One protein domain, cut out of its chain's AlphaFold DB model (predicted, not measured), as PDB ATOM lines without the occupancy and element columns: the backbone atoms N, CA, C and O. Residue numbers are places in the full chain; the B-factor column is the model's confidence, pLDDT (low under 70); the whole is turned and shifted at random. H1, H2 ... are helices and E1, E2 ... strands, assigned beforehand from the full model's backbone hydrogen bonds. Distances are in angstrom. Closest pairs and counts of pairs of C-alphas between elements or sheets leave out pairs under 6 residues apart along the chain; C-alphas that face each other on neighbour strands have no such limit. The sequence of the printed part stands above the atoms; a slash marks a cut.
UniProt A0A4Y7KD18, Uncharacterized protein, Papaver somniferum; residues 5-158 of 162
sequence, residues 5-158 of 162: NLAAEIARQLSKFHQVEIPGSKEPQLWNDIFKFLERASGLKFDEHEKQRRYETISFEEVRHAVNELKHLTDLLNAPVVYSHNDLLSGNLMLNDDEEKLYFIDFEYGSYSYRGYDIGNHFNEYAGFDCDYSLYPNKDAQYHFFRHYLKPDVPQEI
ATOM      1  N   ASN A   5       2.241  38.377 -22.411       92.06
ATOM      2  CA  ASN A   5       2.749  37.045 -22.067       92.06
ATOM      3  C   ASN A   5       2.419  36.655 -20.621       92.06
ATOM      4  O   ASN A   5       1.999  35.533 -20.371       92.06
ATOM      5  N   LEU A   6       2.545  37.599 -19.682       92.81
ATOM      6  CA  LEU A   6       2.192  37.361 -18.283       92.81
ATOM      7  C   LEU A   6       0.678  37.178 -18.124       92.81
ATOM      8  O   LEU A   6       0.250  36.263 -17.436       92.81
ATOM      9  N   ALA A   7      -0.134  38.004 -18.793       95.12
ATOM     10  CA  ALA A   7      -1.589  37.859 -18.786       95.12
ATOM     11  C   ALA A   7      -2.036  36.502 -19.355       95.12
ATOM     12  O   ALA A   7      -2.931  35.868 -18.801       95.12
ATOM     13  N   ALA A   8      -1.387  36.036 -20.427       94.69
ATOM     14  CA  ALA A   8      -1.614  34.700 -20.968       94.69
ATOM     15  C   ALA A   8      -1.264  33.613 -19.945       94.69
ATOM     16  O   ALA A   8      -2.043  32.683 -19.768       94.69
ATOM     17  N   GLU A   9      -0.133  33.733 -19.249       94.44
ATOM     18  CA  GLU A   9       0.267  32.730 -18.263       94.44
ATOM     19  C   GLU A   9      -0.661  32.693 -17.045       94.44
ATOM     20  O   GLU A   9      -1.104  31.614 -16.652       94.44
ATOM     21  N   ILE A  10      -1.063  33.858 -16.525       96.31
ATOM     22  CA  ILE A  10      -2.090  33.956 -15.477       96.31
ATOM     23  C   ILE A  10      -3.373  33.257 -15.933       96.31
ATOM     24  O   ILE A  10      -3.913  32.428 -15.206       96.31
ATOM     25  N   ALA A  11      -3.837  33.532 -17.155       97.06
ATOM     26  CA  ALA A  11      -5.047  32.926 -17.700       97.06
ATOM     27  C   ALA A  11      -4.962  31.391 -17.778       97.06
ATOM     28  O   ALA A  11      -5.926  30.706 -17.427       97.06
ATOM     29  N   ARG A  12      -3.813  30.836 -18.192       95.62
ATOM     30  CA  ARG A  12      -3.601  29.380 -18.247       95.62
ATOM     31  C   ARG A  12      -3.595  28.750 -16.857       95.62
ATOM     32  O   ARG A  12      -4.225  27.710 -16.669       95.62
ATOM     33  N   GLN A  13      -2.907  29.359 -15.892       96.06
ATOM     34  CA  GLN A  13      -2.887  28.846 -14.519       96.06
ATOM     35  C   GLN A  13      -4.263  28.955 -13.862       96.06
ATOM     36  O   GLN A  13      -4.705  28.002 -13.227       96.06
ATOM     37  N   LEU A  14      -4.994  30.043 -14.108       97.44
ATOM     38  CA  LEU A  14      -6.359  30.212 -13.615       97.44
ATOM     39  C   LEU A  14      -7.324  29.185 -14.207       97.44
ATOM     40  O   LEU A  14      -8.151  28.633 -13.490       97.44
ATOM     41  N   SER A  15      -7.173  28.857 -15.491       97.00
ATOM     42  CA  SER A  15      -7.942  27.788 -16.136       97.00
ATOM     43  C   SER A  15      -7.732  26.430 -15.460       97.00
ATOM     44  O   SER A  15      -8.695  25.695 -15.247       97.00
ATOM     45  N   LYS A  16      -6.489  26.105 -15.079       96.12
ATOM     46  CA  LYS A  16      -6.170  24.882 -14.323       96.12
ATOM     47  C   LYS A  16      -6.716  24.947 -12.899       96.12
ATOM     48  O   LYS A  16      -7.289  23.973 -12.424       96.12
ATOM     49  N   PHE A  17      -6.562  26.088 -12.233       96.94
ATOM     50  CA  PHE A  17      -7.018  26.287 -10.861       96.94
ATOM     51  C   PHE A  17      -8.541  26.142 -10.731       96.94
ATOM     52  O   PHE A  17      -9.012  25.411  -9.867       96.94
ATOM     53  N   HIS A  18      -9.315  26.714 -11.656       97.81
ATOM     54  CA  HIS A  18     -10.778  26.587 -11.685       97.81
ATOM     55  C   HIS A  18     -11.294  25.160 -11.957       97.81
ATOM     56  O   HIS A  18     -12.497  24.920 -11.861       97.81
ATOM     57  N   GLN A  19     -10.417  24.212 -12.309       96.50
ATOM     58  CA  GLN A  19     -10.750  22.788 -12.451       96.50
ATOM     59  C   GLN A  19     -10.460  21.981 -11.178       96.50
ATOM     60  O   GLN A  19     -10.748  20.784 -11.137       96.50
ATOM     61  N   VAL A  20      -9.872  22.601 -10.149       95.56
ATOM     62  CA  VAL A  20      -9.591  21.929  -8.881       95.56
ATOM     63  C   VAL A  20     -10.900  21.619  -8.158       95.56
ATOM     64  O   VAL A  20     -11.790  22.456  -8.025       95.56
ATOM     65  N   GLU A  21     -10.984  20.395  -7.652       95.44
ATOM     66  CA  GLU A  21     -12.112  19.889  -6.881       95.44
ATOM     67  C   GLU A  21     -11.736  19.858  -5.399       95.44
ATOM     68  O   GLU A  21     -10.971  19.003  -4.949       95.44
ATOM     69  N   ILE A  22     -12.272  20.810  -4.636       94.88
ATOM     70  CA  ILE A  22     -12.089  20.875  -3.184       94.88
ATOM     71  C   ILE A  22     -13.294  20.219  -2.492       94.88
ATOM     72  O   ILE A  22     -14.434  20.560  -2.828       94.88
ATOM     73  N   PRO A  23     -13.085  19.289  -1.536       94.00
ATOM     74  CA  PRO A  23     -14.174  18.688  -0.768       94.00
ATOM     75  C   PRO A  23     -14.977  19.734   0.018       94.00
ATOM     76  O   PRO A  23     -14.397  20.586   0.685       94.00
ATOM     77  N   GLY A  24     -16.308  19.637  -0.005       89.69
ATOM     78  CA  GLY A  24     -17.195  20.528   0.750       89.69
ATOM     79  C   GLY A  24     -18.426  20.968  -0.040       89.69
ATOM     80  O   GLY A  24     -18.762  20.382  -1.070       89.69
ATOM     81  N   SER A  25     -19.112  21.999   0.463       91.38
ATOM     82  CA  SER A  25     -20.224  22.626  -0.260       91.38
ATOM     83  C   SER A  25     -19.710  23.311  -1.526       91.38
ATOM     84  O   SER A  25     -18.747  24.073  -1.463       91.38
ATOM     85  N   LYS A  26     -20.386  23.073  -2.656       94.88
ATOM     86  CA  LYS A  26     -20.141  23.772  -3.928       94.88
ATOM     87  C   LYS A  26     -21.029  25.006  -4.114       94.88
ATOM     88  O   LYS A  26     -21.106  25.550  -5.211       94.88
ATOM     89  N   GLU A  27     -21.748  25.418  -3.073       94.94
ATOM     90  CA  GLU A  27     -22.571  26.624  -3.108       94.94
ATOM     91  C   GLU A  27     -21.680  27.868  -3.286       94.94
ATOM     92  O   GLU A  27     -20.704  28.015  -2.543       94.94
ATOM     93  N   PRO A  28     -21.993  28.769  -4.237       96.31
ATOM     94  CA  PRO A  28     -21.198  29.968  -4.460       96.31
ATOM     95  C   PRO A  28     -21.292  30.917  -3.259       96.31
ATOM     96  O   PRO A  28     -22.367  31.424  -2.943       96.31
ATOM     97  N   GLN A  29     -20.161  31.190  -2.607       96.69
ATOM     98  CA  GLN A  29     -20.134  31.980  -1.367       96.69
ATOM     99  C   GLN A  29     -20.158  33.497  -1.588       96.69
ATOM    100  O   GLN A  29     -20.498  34.228  -0.663       96.69
ATOM    101  N   LEU A  30     -19.898  33.975  -2.812       96.94
ATOM    102  CA  LEU A  30     -19.776  35.403  -3.131       96.94
ATOM    103  C   LEU A  30     -20.887  36.269  -2.520       96.94
ATOM    104  O   LEU A  30     -20.618  37.226  -1.798       96.94
ATOM    105  N   TRP A  31     -22.149  35.937  -2.805       97.38
ATOM    106  CA  TRP A  31     -23.275  36.739  -2.326       97.38
ATOM    107  C   TRP A  31     -23.482  36.599  -0.818       97.38
ATOM    108  O   TRP A  31     -23.813  37.586  -0.164       97.38
ATOM    109  N   ASN A  32     -23.238  35.410  -0.259       96.88
ATOM    110  CA  ASN A  32     -23.314  35.178   1.183       96.88
ATOM    111  C   ASN A  32     -22.308  36.070   1.922       96.88
ATOM    112  O   ASN A  32     -22.670  36.743   2.891       96.88
ATOM    113  N   ASP A  33     -21.073  36.144   1.423       97.19
ATOM    114  CA  ASP A  33     -20.022  36.976   2.002       97.19
ATOM    115  C   ASP A  33     -20.299  38.471   1.821       97.19
ATOM    116  O   ASP A  33     -20.209  39.222   2.793       97.19
ATOM    117  N   ILE A  34     -20.738  38.908   0.634       98.06
ATOM    118  CA  ILE A  34     -21.123  40.309   0.399       98.06
ATOM    119  C   ILE A  34     -22.220  40.745   1.380       98.06
ATOM    120  O   ILE A  34     -22.085  41.789   2.022       98.06
ATOM    121  N   PHE A  35     -23.296  39.967   1.542       98.19
ATOM    122  CA  PHE A  35     -24.380  40.345   2.454       98.19
ATOM    123  C   PHE A  35     -23.951  40.319   3.920       98.19
ATOM    124  O   PHE A  35     -24.336  41.216   4.675       98.19
ATOM    125  N   LYS A  36     -23.115  39.354   4.311       97.75
ATOM    126  CA  LYS A  36     -22.513  39.283   5.649       97.75
ATOM    127  C   LYS A  36     -21.637  40.501   5.939       97.75
ATOM    128  O   LYS A  36     -21.701  41.055   7.038       97.75
ATOM    129  N   PHE A  37     -20.820  40.939   4.982       97.62
ATOM    130  CA  PHE A  37     -20.010  42.148   5.132       97.62
ATOM    131  C   PHE A  37     -20.869  43.402   5.167       97.62
ATOM    132  O   PHE A  37     -20.631  44.257   6.016       97.62
ATOM    133  N   LEU A  38     -21.899  43.491   4.327       97.56
ATOM    134  CA  LEU A  38     -22.819  44.623   4.319       97.56
ATOM    135  C   LEU A  38     -23.568  44.763   5.649       97.56
ATOM    136  O   LEU A  38     -23.687  45.865   6.178       97.56
ATOM    137  N   GLU A  39     -24.049  43.653   6.211       97.25
ATOM    138  CA  GLU A  39     -24.693  43.629   7.526       97.25
ATOM    139  C   GLU A  39     -23.739  44.117   8.620       97.25
ATOM    140  O   GLU A  39     -24.062  45.064   9.341       97.25
ATOM    141  N   ARG A  40     -22.532  43.542   8.694       97.50
ATOM    142  CA  ARG A  40     -21.506  43.966   9.660       97.50
ATOM    143  C   ARG A  40     -21.153  45.437   9.504       97.50
ATOM    144  O   ARG A  40     -21.092  46.145  10.503       97.50
ATOM    145  N   ALA A  41     -20.944  45.883   8.268       97.00
ATOM    146  CA  ALA A  41     -20.596  47.258   7.954       97.00
ATOM    147  C   ALA A  41     -21.697  48.219   8.403       97.00
ATOM    148  O   ALA A  41     -21.371  49.212   9.036       97.00
ATOM    149  N   SER A  42     -22.972  47.888   8.163       96.69
ATOM    150  CA  SER A  42     -24.116  48.736   8.529       96.69
ATOM    151  C   SER A  42     -24.331  48.908  10.037       96.69
ATOM    152  O   SER A  42     -25.021  49.832  10.470       96.69
ATOM    153  N   GLY A  43     -23.733  48.032  10.849       95.88
ATOM    154  CA  GLY A  43     -23.778  48.100  12.308       95.88
ATOM    155  C   GLY A  43     -22.584  48.810  12.952       95.88
ATOM    156  O   GLY A  43     -22.520  48.861  14.183       95.88
ATOM    157  N   LEU A  44     -21.624  49.319  12.172       96.88
ATOM    158  CA  LEU A  44     -20.406  49.915  12.722       96.88
ATOM    159  C   LEU A  44     -20.675  51.255  13.415       96.88
ATOM    160  O   LEU A  44     -21.569  52.020  13.053       96.88
ATOM    161  N   LYS A  45     -19.848  51.538  14.422       96.75
ATOM    162  CA  LYS A  45     -19.740  52.836  15.090       96.75
ATOM    163  C   LYS A  45     -18.269  53.138  15.321       96.75
ATOM    164  O   LYS A  45     -17.506  52.241  15.681       96.75
ATOM    165  N   PHE A  46     -17.883  54.386  15.112       97.31
ATOM    166  CA  PHE A  46     -16.517  54.851  15.285       97.31
ATOM    167  C   PHE A  46     -16.458  55.924  16.369       97.31
ATOM    168  O   PHE A  46     -17.255  56.857  16.368       97.31
ATOM    169  N   ASP A  47     -15.479  55.808  17.266       97.25
ATOM    170  CA  ASP A  47     -15.241  56.815  18.309       97.25
ATOM    171  C   ASP A  47     -14.687  58.120  17.719       97.25
ATOM    172  O   ASP A  47     -14.924  59.217  18.224       97.25
ATOM    173  N   GLU A  48     -13.948  58.007  16.614       98.00
ATOM    174  CA  GLU A  48     -13.397  59.146  15.899       98.00
ATOM    175  C   GLU A  48     -14.504  59.895  15.146       98.00
ATOM    176  O   GLU A  48     -15.064  59.413  14.160       98.00
ATOM    177  N   HIS A  49     -14.782  61.118  15.591       96.81
ATOM    178  CA  HIS A  49     -15.917  61.912  15.128       96.81
ATOM    179  C   HIS A  49     -15.907  62.193  13.613       96.81
ATOM    180  O   HIS A  49     -16.955  62.205  12.970       96.81
ATOM    181  N   GLU A  50     -14.737  62.411  13.004       97.44
ATOM    182  CA  GLU A  50     -14.635  62.598  11.550       97.44
ATOM    183  C   GLU A  50     -14.958  61.326  10.772       97.44
ATOM    184  O   GLU A  50     -15.716  61.373   9.800       97.44
ATOM    185  N   LYS A  51     -14.448  60.186  11.236       97.44
ATOM    186  CA  LYS A  51     -14.739  58.880  10.650       97.44
ATOM    187  C   LYS A  51     -16.216  58.522  10.789       97.44
ATOM    188  O   LYS A  51     -16.815  58.074   9.814       97.44
ATOM    189  N   GLN A  52     -16.813  58.781  11.952       97.94
ATOM    190  CA  GLN A  52     -18.238  58.557  12.196       97.94
ATOM    191  C   GLN A  52     -19.112  59.422  11.281       97.94
ATOM    192  O   GLN A  52     -20.007  58.894  10.629       97.94
ATOM    193  N   ARG A  53     -18.799  60.717  11.135       97.56
ATOM    194  CA  ARG A  53     -19.522  61.594  10.198       97.56
ATOM    195  C   ARG A  53     -19.443  61.101   8.757       97.56
ATOM    196  O   ARG A  53     -20.446  61.132   8.061       97.56
ATOM    197  N   ARG A  54     -18.268  60.644   8.302       97.00
ATOM    198  CA  ARG A  54     -18.104  60.057   6.957       97.00
ATOM    199  C   ARG A  54     -18.877  58.749   6.800       97.00
ATOM    200  O   ARG A  54     -19.408  58.481   5.735       97.00
ATOM    201  N   TYR A  55     -18.920  57.928   7.841       97.50
ATOM    202  CA  TYR A  55     -19.690  56.690   7.840       97.50
ATOM    203  C   TYR A  55     -21.198  56.959   7.728       97.50
ATOM    204  O   TYR A  55     -21.884  56.306   6.949       97.50
ATOM    205  N   GLU A  56     -21.700  57.974   8.431       96.69
ATOM    206  CA  GLU A  56     -23.113  58.376   8.411       96.69
ATOM    207  C   GLU A  56     -23.584  58.932   7.058       96.69
ATOM    208  O   GLU A  56     -24.787  58.988   6.818       96.69
ATOM    209  N   THR A  57     -22.676  59.300   6.144       97.38
ATOM    210  CA  THR A  57     -23.061  59.681   4.774       97.38
ATOM    211  C   THR A  57     -23.377  58.481   3.881       97.38
ATOM    212  O   THR A  57     -23.799  58.672   2.743       97.38
ATOM    213  N   ILE A  58     -23.120  57.251   4.334       97.12
ATOM    214  CA  ILE A  58     -23.336  56.036   3.547       97.12
ATOM    215  C   ILE A  58     -24.780  55.566   3.730       97.12
ATOM    216  O   ILE A  58     -25.189  55.176   4.824       97.12
ATOM    217  N   SER A  59     -25.541  55.520   2.636       97.56
ATOM    218  CA  SER A  59     -26.858  54.882   2.630       97.56
ATOM    219  C   SER A  59     -26.719  53.370   2.446       97.56
ATOM    220  O   SER A  59     -26.620  52.853   1.333       97.56
ATOM    221  N   PHE A  60     -26.721  52.623   3.553       97.12
ATOM    222  CA  PHE A  60     -26.696  51.155   3.506       97.12
ATOM    223  C   PHE A  60     -27.945  50.547   2.857       97.12
ATOM    224  O   PHE A  60     -27.888  49.420   2.365       97.12
ATOM    225  N   GLU A  61     -29.058  51.283   2.831       97.44
ATOM    226  CA  GLU A  61     -30.263  50.894   2.099       97.44
ATOM    227  C   GLU A  61     -30.025  50.928   0.584       97.44
ATOM    228  O   GLU A  61     -30.272  49.930  -0.093       97.44
ATOM    229  N   GLU A  62     -29.460  52.023   0.064       98.19
ATOM    230  CA  GLU A  62     -29.124  52.156  -1.361       98.19
ATOM    231  C   GLU A  62     -28.085  51.116  -1.791       98.19
ATOM    232  O   GLU A  62     -28.260  50.450  -2.814       98.19
ATOM    233  N   VAL A  63     -27.038  50.906  -0.983       98.00
ATOM    234  CA  VAL A  63     -26.025  49.873  -1.256       98.00
ATOM    235  C   VAL A  63     -26.672  48.486  -1.300       98.00
ATOM    236  O   VAL A  63     -26.393  47.704  -2.208       98.00
ATOM    237  N   ARG A  64     -27.577  48.173  -0.363       98.19
ATOM    238  CA  ARG A  64     -28.294  46.890  -0.348       98.19
ATOM    239  C   ARG A  64     -29.174  46.714  -1.578       98.19
ATOM    240  O   ARG A  64     -29.211  45.615  -2.131       98.19
ATOM    241  N   HIS A  65     -29.870  47.766  -2.007       98.31
ATOM    242  CA  HIS A  65     -30.671  47.737  -3.227       98.31
ATOM    243  C   HIS A  65     -29.795  47.439  -4.453       98.31
ATOM    244  O   HIS A  65     -30.081  46.494  -5.185       98.31
ATOM    245  N   ALA A  66     -28.689  48.169  -4.623       98.25
ATOM    246  CA  ALA A  66     -27.766  47.973  -5.740       98.25
ATOM    247  C   ALA A  66     -27.148  46.562  -5.758       98.25
ATOM    248  O   ALA A  66     -27.077  45.926  -6.807       98.25
ATOM    249  N   VAL A  67     -26.746  46.033  -4.596       97.81
ATOM    250  CA  VAL A  67     -26.219  44.661  -4.478       97.81
ATOM    251  C   VAL A  67     -27.278  43.622  -4.858       97.81
ATOM    252  O   VAL A  67     -26.969  42.678  -5.586       97.81
ATOM    253  N   ASN A  68     -28.526  43.786  -4.408       98.12
ATOM    254  CA  ASN A  68     -29.623  42.884  -4.774       98.12
ATOM    255  C   ASN A  68     -29.924  42.918  -6.278       98.12
ATOM    256  O   ASN A  68     -30.147  41.867  -6.879       98.12
ATOM    257  N   GLU A  69     -29.916  44.104  -6.885       97.94
ATOM    258  CA  GLU A  69     -30.121  44.272  -8.323       97.94
ATOM    259  C   GLU A  69     -29.007  43.594  -9.129       97.94
ATOM    260  O   GLU A  69     -29.291  42.799 -10.027       97.94
ATOM    261  N   LEU A  70     -27.740  43.813  -8.757       96.94
ATOM    262  CA  LEU A  70     -26.599  43.135  -9.377       96.94
ATOM    263  C   LEU A  70     -26.701  41.617  -9.240       96.94
ATOM    264  O   LEU A  70     -26.533  40.900 -10.230       96.94
ATOM    265  N   LYS A  71     -27.034  41.118  -8.044       96.81
ATOM    266  CA  LYS A  71     -27.258  39.688  -7.833       96.81
ATOM    267  C   LYS A  71     -28.334  39.164  -8.780       96.81
ATOM    268  O   LYS A  71     -28.075  38.209  -9.507       96.81
ATOM    269  N   HIS A  72     -29.494  39.816  -8.829       96.69
ATOM    270  CA  HIS A  72     -30.600  39.398  -9.687       96.69
ATOM    271  C   HIS A  72     -30.203  39.349 -11.168       96.69
ATOM    272  O   HIS A  72     -30.481  38.360 -11.841       96.69
ATOM    273  N   LEU A  73     -29.504  40.374 -11.666       96.19
ATOM    274  CA  LEU A  73     -29.028  40.421 -13.051       96.19
ATOM    275  C   LEU A  73     -28.022  39.306 -13.355       96.19
ATOM    276  O   LEU A  73     -28.089  38.681 -14.412       96.19
ATOM    277  N   THR A  74     -27.094  39.037 -12.436       94.62
ATOM    278  CA  THR A  74     -26.075  37.996 -12.636       94.62
ATOM    279  C   THR A  74     -26.618  36.575 -12.488       94.62
ATOM    280  O   THR A  74     -26.125  35.681 -13.177       94.62
ATOM    281  N   ASP A  75     -27.665  36.360 -11.683       93.00
ATOM    282  CA  ASP A  75     -28.348  35.063 -11.573       93.00
ATOM    283  C   ASP A  75     -28.909  34.617 -12.944       93.00
ATOM    284  O   ASP A  75     -28.929  33.424 -13.249       93.00
ATOM    285  N   LEU A  76     -29.277  35.563 -13.824       94.56
ATOM    286  CA  LEU A  76     -29.760  35.276 -15.186       94.56
ATOM    287  C   LEU A  76     -28.683  34.684 -16.108       94.56
ATOM    288  O   LEU A  76     -29.014  34.051 -17.111       94.56
ATOM    289  N   LEU A  77     -27.399  34.881 -15.793       91.56
ATOM    290  CA  LEU A  77     -26.288  34.426 -16.632       91.56
ATOM    291  C   LEU A  77     -26.051  32.916 -16.530       91.56
ATOM    292  O   LEU A  77     -25.322  32.373 -17.358       91.56
ATOM    293  N   ASN A  78     -26.622  32.244 -15.519       89.81
ATOM    294  CA  ASN A  78     -26.318  30.846 -15.188       89.81
ATOM    295  C   ASN A  78     -24.800  30.587 -15.171       89.81
ATOM    296  O   ASN A  78     -24.297  29.617 -15.745       89.81
ATOM    297  N   ALA A  79     -24.057  31.524 -14.572       92.25
ATOM    298  CA  ALA A  79     -22.607  31.527 -14.632       92.25
ATOM    299  C   ALA A  79     -22.028  30.262 -13.965       92.25
ATOM    300  O   ALA A  79     -22.483  29.881 -12.884       92.25
ATOM    301  N   PRO A  80     -21.003  29.622 -14.563       95.44
ATOM    302  CA  PRO A  80     -20.375  28.447 -13.971       95.44
ATOM    303  C   PRO A  80     -19.803  28.744 -12.583       95.44
ATOM    304  O   PRO A  80     -19.066  29.721 -12.409       95.44
ATOM    305  N   VAL A  81     -20.114  27.869 -11.628       97.38
ATOM    306  CA  VAL A  81     -19.524  27.876 -10.288       97.38
ATOM    307  C   VAL A  81     -18.284  26.986 -10.292       97.38
ATOM    308  O   VAL A  81     -18.342  25.842 -10.741       97.38
ATOM    309  N   VAL A  82     -17.166  27.522  -9.814       97.81
ATOM    310  CA  VAL A  82     -15.848  26.872  -9.774       97.81
ATOM    311  C   VAL A  82     -15.170  27.176  -8.443       97.81
ATOM    312  O   VAL A  82     -15.538  28.148  -7.778       97.81
ATOM    313  N   TYR A  83     -14.171  26.384  -8.055       98.06
ATOM    314  CA  TYR A  83     -13.297  26.801  -6.964       98.06
ATOM    315  C   TYR A  83     -12.459  27.992  -7.439       98.06
ATOM    316  O   TYR A  83     -11.721  27.886  -8.416       98.06
ATOM    317  N   SER A  84     -12.669  29.139  -6.805       97.94
ATOM    318  CA  SER A  84     -12.132  30.447  -7.182       97.94
ATOM    319  C   SER A  84     -11.187  30.942  -6.095       97.94
ATOM    320  O   SER A  84     -11.341  30.595  -4.922       97.94
ATOM    321  N   HIS A  85     -10.209  31.753  -6.479       98.12
ATOM    322  CA  HIS A  85      -9.277  32.370  -5.542       98.12
ATOM    323  C   HIS A  85      -9.927  33.562  -4.835       98.12
ATOM    324  O   HIS A  85      -9.675  33.788  -3.655       98.12
ATOM    325  N   ASN A  86     -10.771  34.305  -5.560       97.75
ATOM    326  CA  ASN A  86     -11.509  35.494  -5.130       97.75
ATOM    327  C   ASN A  86     -10.643  36.723  -4.782       97.75
ATOM    328  O   ASN A  86     -11.212  37.762  -4.459       97.75
ATOM    329  N   ASP A  87      -9.312  36.638  -4.901       97.69
ATOM    330  CA  ASP A  87      -8.368  37.711  -4.540       97.69
ATOM    331  C   ASP A  87      -7.073  37.692  -5.388       97.69
ATOM    332  O   ASP A  87      -5.951  37.619  -4.893       97.69
ATOM    333  N   LEU A  88      -7.209  37.692  -6.717       95.81
ATOM    334  CA  LEU A  88      -6.077  37.606  -7.657       95.81
ATOM    335  C   LEU A  88      -5.397  38.958  -7.923       95.81
ATOM    336  O   LEU A  88      -5.197  39.355  -9.080       95.81
ATOM    337  N   LEU A  89      -5.021  39.657  -6.856       96.00
ATOM    338  CA  LEU A  89      -4.202  40.863  -6.924       96.00
ATOM    339  C   LEU A  89      -2.735  40.540  -7.227       96.00
ATOM    340  O   LEU A  89      -2.266  39.414  -7.061       96.00
ATOM    341  N   SER A  90      -1.974  41.536  -7.689       93.44
ATOM    342  CA  SER A  90      -0.594  41.306  -8.157       93.44
ATOM    343  C   SER A  90       0.361  40.742  -7.095       93.44
ATOM    344  O   SER A  90       1.297  40.034  -7.455       93.44
ATOM    345  N   GLY A  91       0.112  41.021  -5.813       95.00
ATOM    346  CA  GLY A  91       0.865  40.467  -4.684       95.00
ATOM    347  C   GLY A  91       0.667  38.962  -4.471       95.00
ATOM    348  O   GLY A  91       1.565  38.314  -3.945       95.00
ATOM    349  N   ASN A  92      -0.438  38.395  -4.964       97.50
ATOM    350  CA  ASN A  92      -0.783  36.977  -4.824       97.50
ATOM    351  C   ASN A  92      -0.320  36.145  -6.035       97.50
ATOM    352  O   ASN A  92      -0.635  34.962  -6.163       97.50
ATOM    353  N   LEU A  93       0.452  36.766  -6.937       95.50
ATOM    354  CA  LEU A  93       0.999  36.165  -8.147       95.50
ATOM    355  C   LEU A  93       2.526  36.092  -8.045       95.50
ATOM    356  O   LEU A  93       3.226  37.077  -8.283       95.50
ATOM    357  N   MET A  94       3.059  34.913  -7.737       94.94
ATOM    358  CA  MET A  94       4.503  34.689  -7.665       94.94
ATOM    359  C   MET A  94       5.023  34.071  -8.958       94.94
ATOM    360  O   MET A  94       4.666  32.946  -9.303       94.94
ATOM    361  N   LEU A  95       5.891  34.793  -9.668       91.31
ATOM    362  CA  LEU A  95       6.613  34.263 -10.823       91.31
ATOM    363  C   LEU A  95       7.975  33.732 -10.371       91.31
ATOM    364  O   LEU A  95       8.770  34.472  -9.797       91.31
ATOM    365  N   ASN A  96       8.231  32.455 -10.633       90.12
ATOM    366  CA  ASN A  96       9.561  31.877 -10.540       90.12
ATOM    367  C   ASN A  96      10.270  32.070 -11.885       90.12
ATOM    368  O   ASN A  96       9.905  31.410 -12.859       90.12
ATOM    369  N   ASP A  97      11.260  32.963 -11.932       85.50
ATOM    370  CA  ASP A  97      12.008  33.282 -13.153       85.50
ATOM    371  C   ASP A  97      12.872  32.106 -13.645       85.50
ATOM    372  O   ASP A  97      13.052  31.953 -14.850       85.50
ATOM    373  N   ASP A  98      13.355  31.243 -12.745       87.69
ATOM    374  CA  ASP A  98      14.204  30.098 -13.108       87.69
ATOM    375  C   ASP A  98      13.403  28.982 -13.800       87.69
ATOM    376  O   ASP A  98      13.915  28.267 -14.662       87.69
ATOM    377  N   GLU A  99      12.134  28.826 -13.416       84.44
ATOM    378  CA  GLU A  99      11.218  27.803 -13.942       84.44
ATOM    379  C   GLU A  99      10.205  28.367 -14.950       84.44
ATOM    380  O   GLU A  99       9.372  27.616 -15.460       84.44
ATOM    381  N   GLU A 100      10.222  29.685 -15.175       80.75
ATOM    382  CA  GLU A 100       9.187  30.456 -15.883       80.75
ATOM    383  C   GLU A 100       7.757  30.092 -15.437       80.75
ATOM    384  O   GLU A 100       6.810  30.060 -16.229       80.75
ATOM    385  N   LYS A 101       7.588  29.791 -14.143       86.69
ATOM    386  CA  LYS A 101       6.349  29.230 -13.599       86.69
ATOM    387  C   LYS A 101       5.658  30.199 -12.655       86.69
ATOM    388  O   LYS A 101       6.267  30.738 -11.736       86.69
ATOM    389  N   LEU A 102       4.360  30.384 -12.877       92.81
ATOM    390  CA  LEU A 102       3.511  31.237 -12.059       92.81
ATOM    391  C   LEU A 102       2.777  30.418 -10.990       92.81
ATOM    392  O   LEU A 102       2.189  29.376 -11.287       92.81
ATOM    393  N   TYR A 103       2.777  30.929  -9.766       94.19
ATOM    394  CA  TYR A 103       2.107  30.361  -8.607       94.19
ATOM    395  C   TYR A 103       1.093  31.360  -8.049       94.19
ATOM    396  O   TYR A 103       1.395  32.547  -7.915       94.19
ATOM    397  N   PHE A 104      -0.097  30.865  -7.711       97.06
ATOM    398  CA  PHE A 104      -1.056  31.597  -6.889       97.06
ATOM    399  C   PHE A 104      -0.806  31.261  -5.424       97.06
ATOM    400  O   PHE A 104      -0.528  30.103  -5.093       97.06
ATOM    401  N   ILE A 105      -0.877  32.271  -4.570       97.50
ATOM    402  CA  ILE A 105      -0.659  32.159  -3.129       97.50
ATOM    403  C   ILE A 105      -1.754  32.919  -2.388       97.50
ATOM    404  O   ILE A 105      -2.447  33.722  -2.988       97.50
ATOM    405  N   ASP A 106      -1.843  32.699  -1.078       97.62
ATOM    406  CA  ASP A 106      -2.792  33.389  -0.198       97.62
ATOM    407  C   ASP A 106      -4.275  33.120  -0.529       97.62
ATOM    408  O   ASP A 106      -5.017  33.938  -1.061       97.62
ATOM    409  N   PHE A 107      -4.718  31.904  -0.204       95.75
ATOM    410  CA  PHE A 107      -6.066  31.412  -0.506       95.75
ATOM    411  C   PHE A 107      -7.079  31.689   0.617       95.75
ATOM    412  O   PHE A 107      -8.032  30.926   0.776       95.75
ATOM    413  N   GLU A 108      -6.891  32.731   1.430       96.62
ATOM    414  CA  GLU A 108      -7.769  32.995   2.582       96.62
ATOM    415  C   GLU A 108      -9.227  33.284   2.186       96.62
ATOM    416  O   GLU A 108     -10.154  32.930   2.919       96.62
ATOM    417  N   TYR A 109      -9.431  33.838   0.988       96.38
ATOM    418  CA  TYR A 109     -10.744  34.057   0.376       96.38
ATOM    419  C   TYR A 109     -11.178  32.921  -0.565       96.38
ATOM    420  O   TYR A 109     -12.238  33.014  -1.186       96.38
ATOM    421  N   GLY A 110     -10.397  31.844  -0.686       96.38
ATOM    422  CA  GLY A 110     -10.650  30.760  -1.632       96.38
ATOM    423  C   GLY A 110     -11.939  29.990  -1.329       96.38
ATOM    424  O   GLY A 110     -12.083  29.372  -0.272       96.38
ATOM    425  N   SER A 111     -12.874  29.966  -2.278       97.12
ATOM    426  CA  SER A 111     -14.178  29.307  -2.120       97.12
ATOM    427  C   SER A 111     -14.748  28.850  -3.459       97.12
ATOM    428  O   SER A 111     -14.312  29.286  -4.523       97.12
ATOM    429  N   TYR A 112     -15.805  28.032  -3.434       98.19
ATOM    430  CA  TYR A 112     -16.664  27.951  -4.614       98.19
ATOM    431  C   TYR A 112     -17.329  29.311  -4.842       98.19
ATOM    432  O   TYR A 112     -17.865  29.924  -3.913       98.19
ATOM    433  N   SER A 113     -17.233  29.809  -6.070       97.12
ATOM    434  CA  SER A 113     -17.722  31.121  -6.491       97.12
ATOM    435  C   SER A 113     -17.962  31.128  -8.002       97.12
ATOM    436  O   SER A 113     -17.739  30.129  -8.693       97.12
ATOM    437  N   TYR A 114     -18.463  32.235  -8.536       97.62
ATOM    438  CA  TYR A 114     -18.720  32.364  -9.966       97.62
ATOM    439  C   TYR A 114     -17.417  32.638 -10.713       97.62
ATOM    440  O   TYR A 114     -16.750  33.637 -10.455       97.62
ATOM    441  N   ARG A 115     -17.114  31.833 -11.734       97.06
ATOM    442  CA  ARG A 115     -15.923  32.003 -12.590       97.06
ATOM    443  C   ARG A 115     -15.745  33.438 -13.101       97.06
ATOM    444  O   ARG A 115     -14.629  33.929 -13.226       97.06
ATOM    445  N   GLY A 116     -16.856  34.085 -13.460       96.31
ATOM    446  CA  GLY A 116     -16.848  35.457 -13.967       96.31
ATOM    447  C   GLY A 116     -16.416  36.485 -12.921       96.31
ATOM    448  O   GLY A 116     -15.788  37.473 -13.289       96.31
ATOM    449  N   TYR A 117     -16.704  36.234 -11.640       97.50
ATOM    450  CA  TYR A 117     -16.269  37.096 -10.546       97.50
ATOM    451  C   TYR A 117     -14.751  37.056 -10.388       97.50
ATOM    452  O   TYR A 117     -14.139  38.112 -10.393       97.50
ATOM    453  N   ASP A 118     -14.136  35.870 -10.339       98.12
ATOM    454  CA  ASP A 118     -12.686  35.761 -10.109       98.12
ATOM    455  C   ASP A 118     -11.873  36.434 -11.233       98.12
ATOM    456  O   ASP A 118     -10.917  37.170 -10.993       98.12
ATOM    457  N   ILE A 119     -12.330  36.275 -12.483       97.94
ATOM    458  CA  ILE A 119     -11.718  36.944 -13.640       97.94
ATOM    459  C   ILE A 119     -11.978  38.458 -13.614       97.94
ATOM    460  O   ILE A 119     -11.066  39.244 -13.866       97.94
ATOM    461  N   GLY A 120     -13.211  38.882 -13.320       97.31
ATOM    462  CA  GLY A 120     -13.563  40.302 -13.236       97.31
ATOM    463  C   GLY A 120     -12.810  41.024 -12.118       97.31
ATOM    464  O   GLY A 120     -12.310  42.127 -12.330       97.31
ATOM    465  N   ASN A 121     -12.658  40.372 -10.965       97.75
ATOM    466  CA  ASN A 121     -11.858  40.855  -9.849       97.75
ATOM    467  C   ASN A 121     -10.395  41.023 -10.268       97.75
ATOM    468  O   ASN A 121      -9.858  42.120 -10.166       97.75
ATOM    469  N   HIS A 122      -9.787  39.999 -10.876       97.88
ATOM    470  CA  HIS A 122      -8.421  40.096 -11.396       97.88
ATOM    471  C   HIS A 122      -8.222  41.275 -12.367       97.88
ATOM    472  O   HIS A 122      -7.163  41.902 -12.384       97.88
ATOM    473  N   PHE A 123      -9.225  41.612 -13.183       98.06
ATOM    474  CA  PHE A 123      -9.156  42.783 -14.062       98.06
ATOM    475  C   PHE A 123      -9.259  44.112 -13.309       98.06
ATOM    476  O   PHE A 123      -8.565  45.057 -13.691       98.06
ATOM    477  N   ASN A 124     -10.059  44.194 -12.242       97.44
ATOM    478  CA  ASN A 124     -10.097  45.377 -11.376       97.44
ATOM    479  C   ASN A 124      -8.734  45.650 -10.729       97.44
ATOM    480  O   ASN A 124      -8.311  46.804 -10.672       97.44
ATOM    481  N   GLU A 125      -7.985  44.605 -10.376       96.88
ATOM    482  CA  GLU A 125      -6.650  44.724  -9.772       96.88
ATOM    483  C   GLU A 125      -5.607  45.393 -10.685       96.88
ATOM    484  O   GLU A 125      -4.534  45.802 -10.235       96.88
ATOM    485  N   TYR A 126      -5.901  45.585 -11.977       95.38
ATOM    486  CA  TYR A 126      -5.031  46.350 -12.877       95.38
ATOM    487  C   TYR A 126      -4.950  47.826 -12.489       95.38
ATOM    488  O   TYR A 126      -3.950  48.467 -12.822       95.38
ATOM    489  N   ALA A 127      -5.973  48.346 -11.809       95.62
ATOM    490  CA  ALA A 127      -6.011  49.712 -11.302       95.62
ATOM    491  C   ALA A 127      -5.083  49.923 -10.090       95.62
ATOM    492  O   ALA A 127      -4.701  51.059  -9.806       95.62
ATOM    493  N   GLY A 128      -4.690  48.838  -9.409       92.81
ATOM    494  CA  GLY A 128      -3.871  48.869  -8.200       92.81
ATOM    495  C   GLY A 128      -4.534  49.609  -7.034       92.81
ATOM    496  O   GLY A 128      -5.687  50.027  -7.107       92.81
ATOM    497  N   PHE A 129      -3.776  49.814  -5.954       91.88
ATOM    498  CA  PHE A 129      -4.271  50.498  -4.750       91.88
ATOM    499  C   PHE A 129      -4.616  51.978  -4.971       91.88
ATOM    500  O   PHE A 129      -5.409  52.538  -4.218       91.88
ATOM    501  N   ASP A 130      -4.054  52.597  -6.013       94.62
ATOM    502  CA  ASP A 130      -4.372  53.972  -6.411       94.62
ATOM    503  C   ASP A 130      -5.704  54.074  -7.176       94.62
ATOM    504  O   ASP A 130      -6.173  55.179  -7.456       94.62
ATOM    505  N   CYS A 131      -6.329  52.937  -7.512       94.31
ATOM    506  CA  CYS A 131      -7.587  52.861  -8.252       94.31
ATOM    507  C   CYS A 131      -7.544  53.598  -9.607       94.31
ATOM    508  O   CYS A 131      -8.530  54.218 -10.021       94.31
ATOM    509  N   ASP A 132      -6.421  53.522 -10.331       96.44
ATOM    510  CA  ASP A 132      -6.308  54.090 -11.679       96.44
ATOM    511  C   ASP A 132      -7.013  53.198 -12.714       96.44
ATOM    512  O   ASP A 132      -6.417  52.354 -13.389       96.44
ATOM    513  N   TYR A 133      -8.320  53.403 -12.875       95.25
ATOM    514  CA  TYR A 133      -9.138  52.645 -13.826       95.25
ATOM    515  C   TYR A 133      -8.803  52.910 -15.302       95.25
ATOM    516  O   TYR A 133      -9.284  52.173 -16.164       95.25
ATOM    517  N   SER A 134      -7.927  53.871 -15.627       95.88
ATOM    518  CA  SER A 134      -7.359  53.958 -16.984       95.88
ATOM    519  C   SER A 134      -6.492  52.736 -17.325       95.88
ATOM    520  O   SER A 134      -6.207  52.459 -18.495       95.88
ATOM    521  N   LEU A 135      -6.081  51.975 -16.304       95.88
ATOM    522  CA  LEU A 135      -5.293  50.761 -16.438       95.88
ATOM    523  C   LEU A 135      -6.129  49.494 -16.641       95.88
ATOM    524  O   LEU A 135      -5.542  48.473 -17.017       95.88
ATOM    525  N   TYR A 136      -7.450  49.561 -16.439       96.75
ATOM    526  CA  TYR A 136      -8.362  48.438 -16.647       96.75
ATOM    527  C   TYR A 136      -8.193  47.873 -18.070       96.75
ATOM    528  O   TYR A 136      -8.082  48.645 -19.032       96.75
ATOM    529  N   PRO A 137      -8.127  46.541 -18.249       96.69
ATOM    530  CA  PRO A 137      -7.846  45.963 -19.553       96.69
ATOM    531  C   PRO A 137      -8.936  46.344 -20.556       96.69
ATOM    532  O   PRO A 137     -10.129  46.144 -20.326       96.69
ATOM    533  N   ASN A 138      -8.527  46.876 -21.708       95.75
ATOM    534  CA  ASN A 138      -9.446  47.117 -22.816       95.75
ATOM    535  C   ASN A 138      -9.974  45.787 -23.389       95.75
ATOM    536  O   ASN A 138      -9.520  44.705 -23.010       95.75
ATOM    537  N   LYS A 139     -10.926  45.861 -24.328       95.56
ATOM    538  CA  LYS A 139     -11.523  44.660 -24.930       95.56
ATOM    539  C   LYS A 139     -10.454  43.710 -25.472       95.56
ATOM    540  O   LYS A 139     -10.455  42.551 -25.086       95.56
ATOM    541  N   ASP A 140      -9.506  44.182 -26.276       94.62
ATOM    542  CA  ASP A 140      -8.488  43.308 -26.876       94.62
ATOM    543  C   ASP A 140      -7.659  42.553 -25.828       94.62
ATOM    544  O   ASP A 140      -7.421  41.354 -25.980       94.62
ATOM    545  N   ALA A 141      -7.286  43.221 -24.731       96.00
ATOM    546  CA  ALA A 141      -6.581  42.600 -23.614       96.00
ATOM    547  C   ALA A 141      -7.447  41.561 -22.881       96.00
ATOM    548  O   ALA A 141      -6.964  40.470 -22.572       96.00
ATOM    549  N   GLN A 142      -8.732  41.857 -22.656       96.69
ATOM    550  CA  GLN A 142      -9.672  40.900 -22.066       96.69
ATOM    551  C   GLN A 142      -9.860  39.678 -22.974       96.69
ATOM    552  O   GLN A 142      -9.731  38.548 -22.514       96.69
ATOM    553  N   TYR A 143     -10.086  39.874 -24.279       95.06
ATOM    554  CA  TYR A 143     -10.191  38.780 -25.248       95.06
ATOM    555  C   TYR A 143      -8.905  37.953 -25.287       95.06
ATOM    556  O   TYR A 143      -8.975  36.729 -25.294       95.06
ATOM    557  N   HIS A 144      -7.730  38.587 -25.276       95.25
ATOM    558  CA  HIS A 144      -6.451  37.878 -25.177       95.25
ATOM    559  C   HIS A 144      -6.391  36.979 -23.936       95.25
ATOM    560  O   HIS A 144      -6.049  35.803 -24.066       95.25
ATOM    561  N   PHE A 145      -6.793  37.486 -22.769       97.00
ATOM    562  CA  PHE A 145      -6.886  36.694 -21.540       97.00
ATOM    563  C   PHE A 145      -7.882  35.535 -21.690       97.00
ATOM    564  O   PHE A 145      -7.531  34.379 -21.455       97.00
ATOM    565  N   PHE A 146      -9.101  35.807 -22.163       96.25
ATOM    566  CA  PHE A 146     -10.147  34.796 -22.317       96.25
ATOM    567  C   PHE A 146      -9.756  33.666 -23.274       96.25
ATOM    568  O   PHE A 146     -10.053  32.509 -22.987       96.25
ATOM    569  N   ARG A 147      -9.059  33.960 -24.379       95.75
ATOM    570  CA  ARG A 147      -8.574  32.926 -25.312       95.75
ATOM    571  C   ARG A 147      -7.638  31.938 -24.618       95.75
ATOM    572  O   ARG A 147      -7.822  30.731 -24.746       95.75
ATOM    573  N   HIS A 148      -6.686  32.456 -23.844       96.19
ATOM    574  CA  HIS A 148      -5.731  31.646 -23.086       96.19
ATOM    575  C   HIS A 148      -6.370  30.932 -21.893       96.19
ATOM    576  O   HIS A 148      -5.920  29.855 -21.522       96.19
ATOM    577  N   TYR A 149      -7.433  31.497 -21.320       96.94
ATOM    578  CA  TYR A 149      -8.198  30.863 -20.254       96.94
ATOM    579  C   TYR A 149      -9.065  29.702 -20.779       96.94
ATOM    580  O   TYR A 149      -9.073  28.617 -20.201       96.94
ATOM    581  N   LEU A 150      -9.802  29.905 -21.880       94.69
ATOM    582  CA  LEU A 150     -10.766  28.929 -22.407       94.69
ATOM    583  C   LEU A 150     -10.103  27.768 -23.156       94.69
ATOM    584  O   LEU A 150     -10.562  26.633 -23.038       94.69
ATOM    585  N   LYS A 151      -9.049  28.042 -23.933       91.75
ATOM    586  CA  LYS A 151      -8.257  27.025 -24.639       91.75
ATOM    587  C   LYS A 151      -6.757  27.312 -24.478       91.75
ATOM    588  O   LYS A 151      -6.147  27.851 -25.402       91.75
ATOM    589  N   PRO A 152      -6.148  26.942 -23.335       87.56
ATOM    590  CA  PRO A 152      -4.726  27.169 -23.056       87.56
ATOM    591  C   PRO A 152      -3.764  26.672 -24.144       87.56
ATOM    592  O   PRO A 152      -2.764  27.340 -24.411       87.56
ATOM    593  N   ASP A 153      -4.087  25.537 -24.774       86.94
ATOM    594  CA  ASP A 153      -3.216  24.848 -25.738       86.94
ATOM    595  C   ASP A 153      -3.357  25.374 -27.177       86.94
ATOM    596  O   ASP A 153      -2.418  25.287 -27.965       86.94
ATOM    597  N   VAL A 154      -4.521  25.934 -27.526       87.19
ATOM    598  CA  VAL A 154      -4.841  26.431 -28.881       87.19
ATOM    599  C   VAL A 154      -5.669  27.730 -28.830       87.19
ATOM    600  O   VAL A 154      -6.784  27.804 -29.360       87.19
ATOM    601  N   PRO A 155      -5.158  28.798 -28.187       80.94
ATOM    602  CA  PRO A 155      -5.922  30.024 -27.947       80.94
ATOM    603  C   PRO A 155      -6.351  30.734 -29.242       80.94
ATOM    604  O   PRO A 155      -7.358  31.444 -29.252       80.94
ATOM    605  N   GLN A 156      -5.629  30.533 -30.349       82.50
ATOM    606  CA  GLN A 156      -5.938  31.130 -31.653       82.50
ATOM    607  C   GLN A 156      -7.239  30.594 -32.274       82.50
ATOM    608  O   GLN A 156      -7.821  31.268 -33.118       82.50
ATOM    609  N   GLU A 157      -7.725  29.422 -31.852       82.19
ATOM    610  CA  GLU A 157      -8.972  28.833 -32.370       82.19
ATOM    611  C   GLU A 157     -10.242  29.490 -31.808       82.19
ATOM    612  O   GLU A 157     -11.350  29.223 -32.276       82.19
ATOM    613  N   ILE A 158     -10.112  30.347 -30.795       76.25
ATOM    614  CA  ILE A 158     -11.231  31.108 -30.238       76.25
ATOM    615  C   ILE A 158     -11.435  32.371 -31.091       76.25
ATOM    616  O   ILE A 158     -10.937  33.463 -30.790       76.25
TER     617      ILE A 158
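Overview. This is residues 5 to 158 of the 162 residues of an uncharacterized protein of Papaver somniferum (UniProt A0A4Y7KD18). A body made of helices H1, H5 and H6 with two small two-stranded sheets has a long arm at one side, in which helices H2 and H4 run side by side in opposite directions and H3 lies at the far end. In the body H6 packs on H1, H5 is nearest to the mean of the C-alphas, and the sheets E1 - E4 and E2 - E3 are each antiparallel. The printed part has 154 residues with six named helices and four named strands, in the order H1 H2 H3 H4 E1 E2 E3 E4 H5 H6, and its class is mostly helix. It is only just loose, close to compact, with a radius of gyration of the C-alphas of 18.1 A; its outline is elongated, with spans of 54 by 32 by 31 A.

Along the chain. One sheet has E1, residues 81 to 84, and E4, residues 111 to 114; the other has E2, residues 93 to 96, and E3, residues 101 to 104. H5, residues 115 to 127, is 20.3 A long. H1, residues 5 to 17, is 18.3 A long and begins at C-alpha 5 (2.749, 37.045, -22.067). H6, residues 139 to 150, is 16.0 A long and ends at C-alpha 150 (-10.766, 28.929, -22.407). H2, residues 30 to 42, is 18.2 A long, and H4, residues 60 to 75, is 22.1 A long. H3, residues 49 to 56, begins at C-alpha 49 (-15.917, 61.912, 15.128).

Arrangement. E1 and E4 are antiparallel at 131 degrees, with N 82 and O 113 within hydrogen-bond range at 2.9 A. The closest C-alphas of E1 and H5 are those of Val 82 and Arg 115, 5.9 A apart. H5 is near H1 and H6. H1 and H6 touch at a steep tilt of 41 degrees and run the same way; their closest C-alphas are those of Ala 11 and Tyr 149, 4.6 A apart. The hairpin E2 and E3 is antiparallel at 153 degrees, with N 96 and O 101 at 2.8 A. The closest C-alphas of H1 and E3, Ile 10 and Leu 102, are 7.1 A apart. H2 and H4 touch at a shallow tilt of 4 degrees, opposite ways; their closest C-alphas, Ser 42 and Phe 60, are 6.1 A apart. H3 touches no helix. Every O i to N i+4 pair is within hydrogen-bond range in H1, H2, H3, H4 and H6; in H5 it is 7 of 9.

Size, cuts and confidence. The two C-alphas farthest apart, those of His 49 and Glu 157, are 58.3 A apart. The printed part has no cut. The links H1 to H2 and H5 to H6 are long. The mean pLDDT of the printed part is 95.2, and no printed residue is under 70.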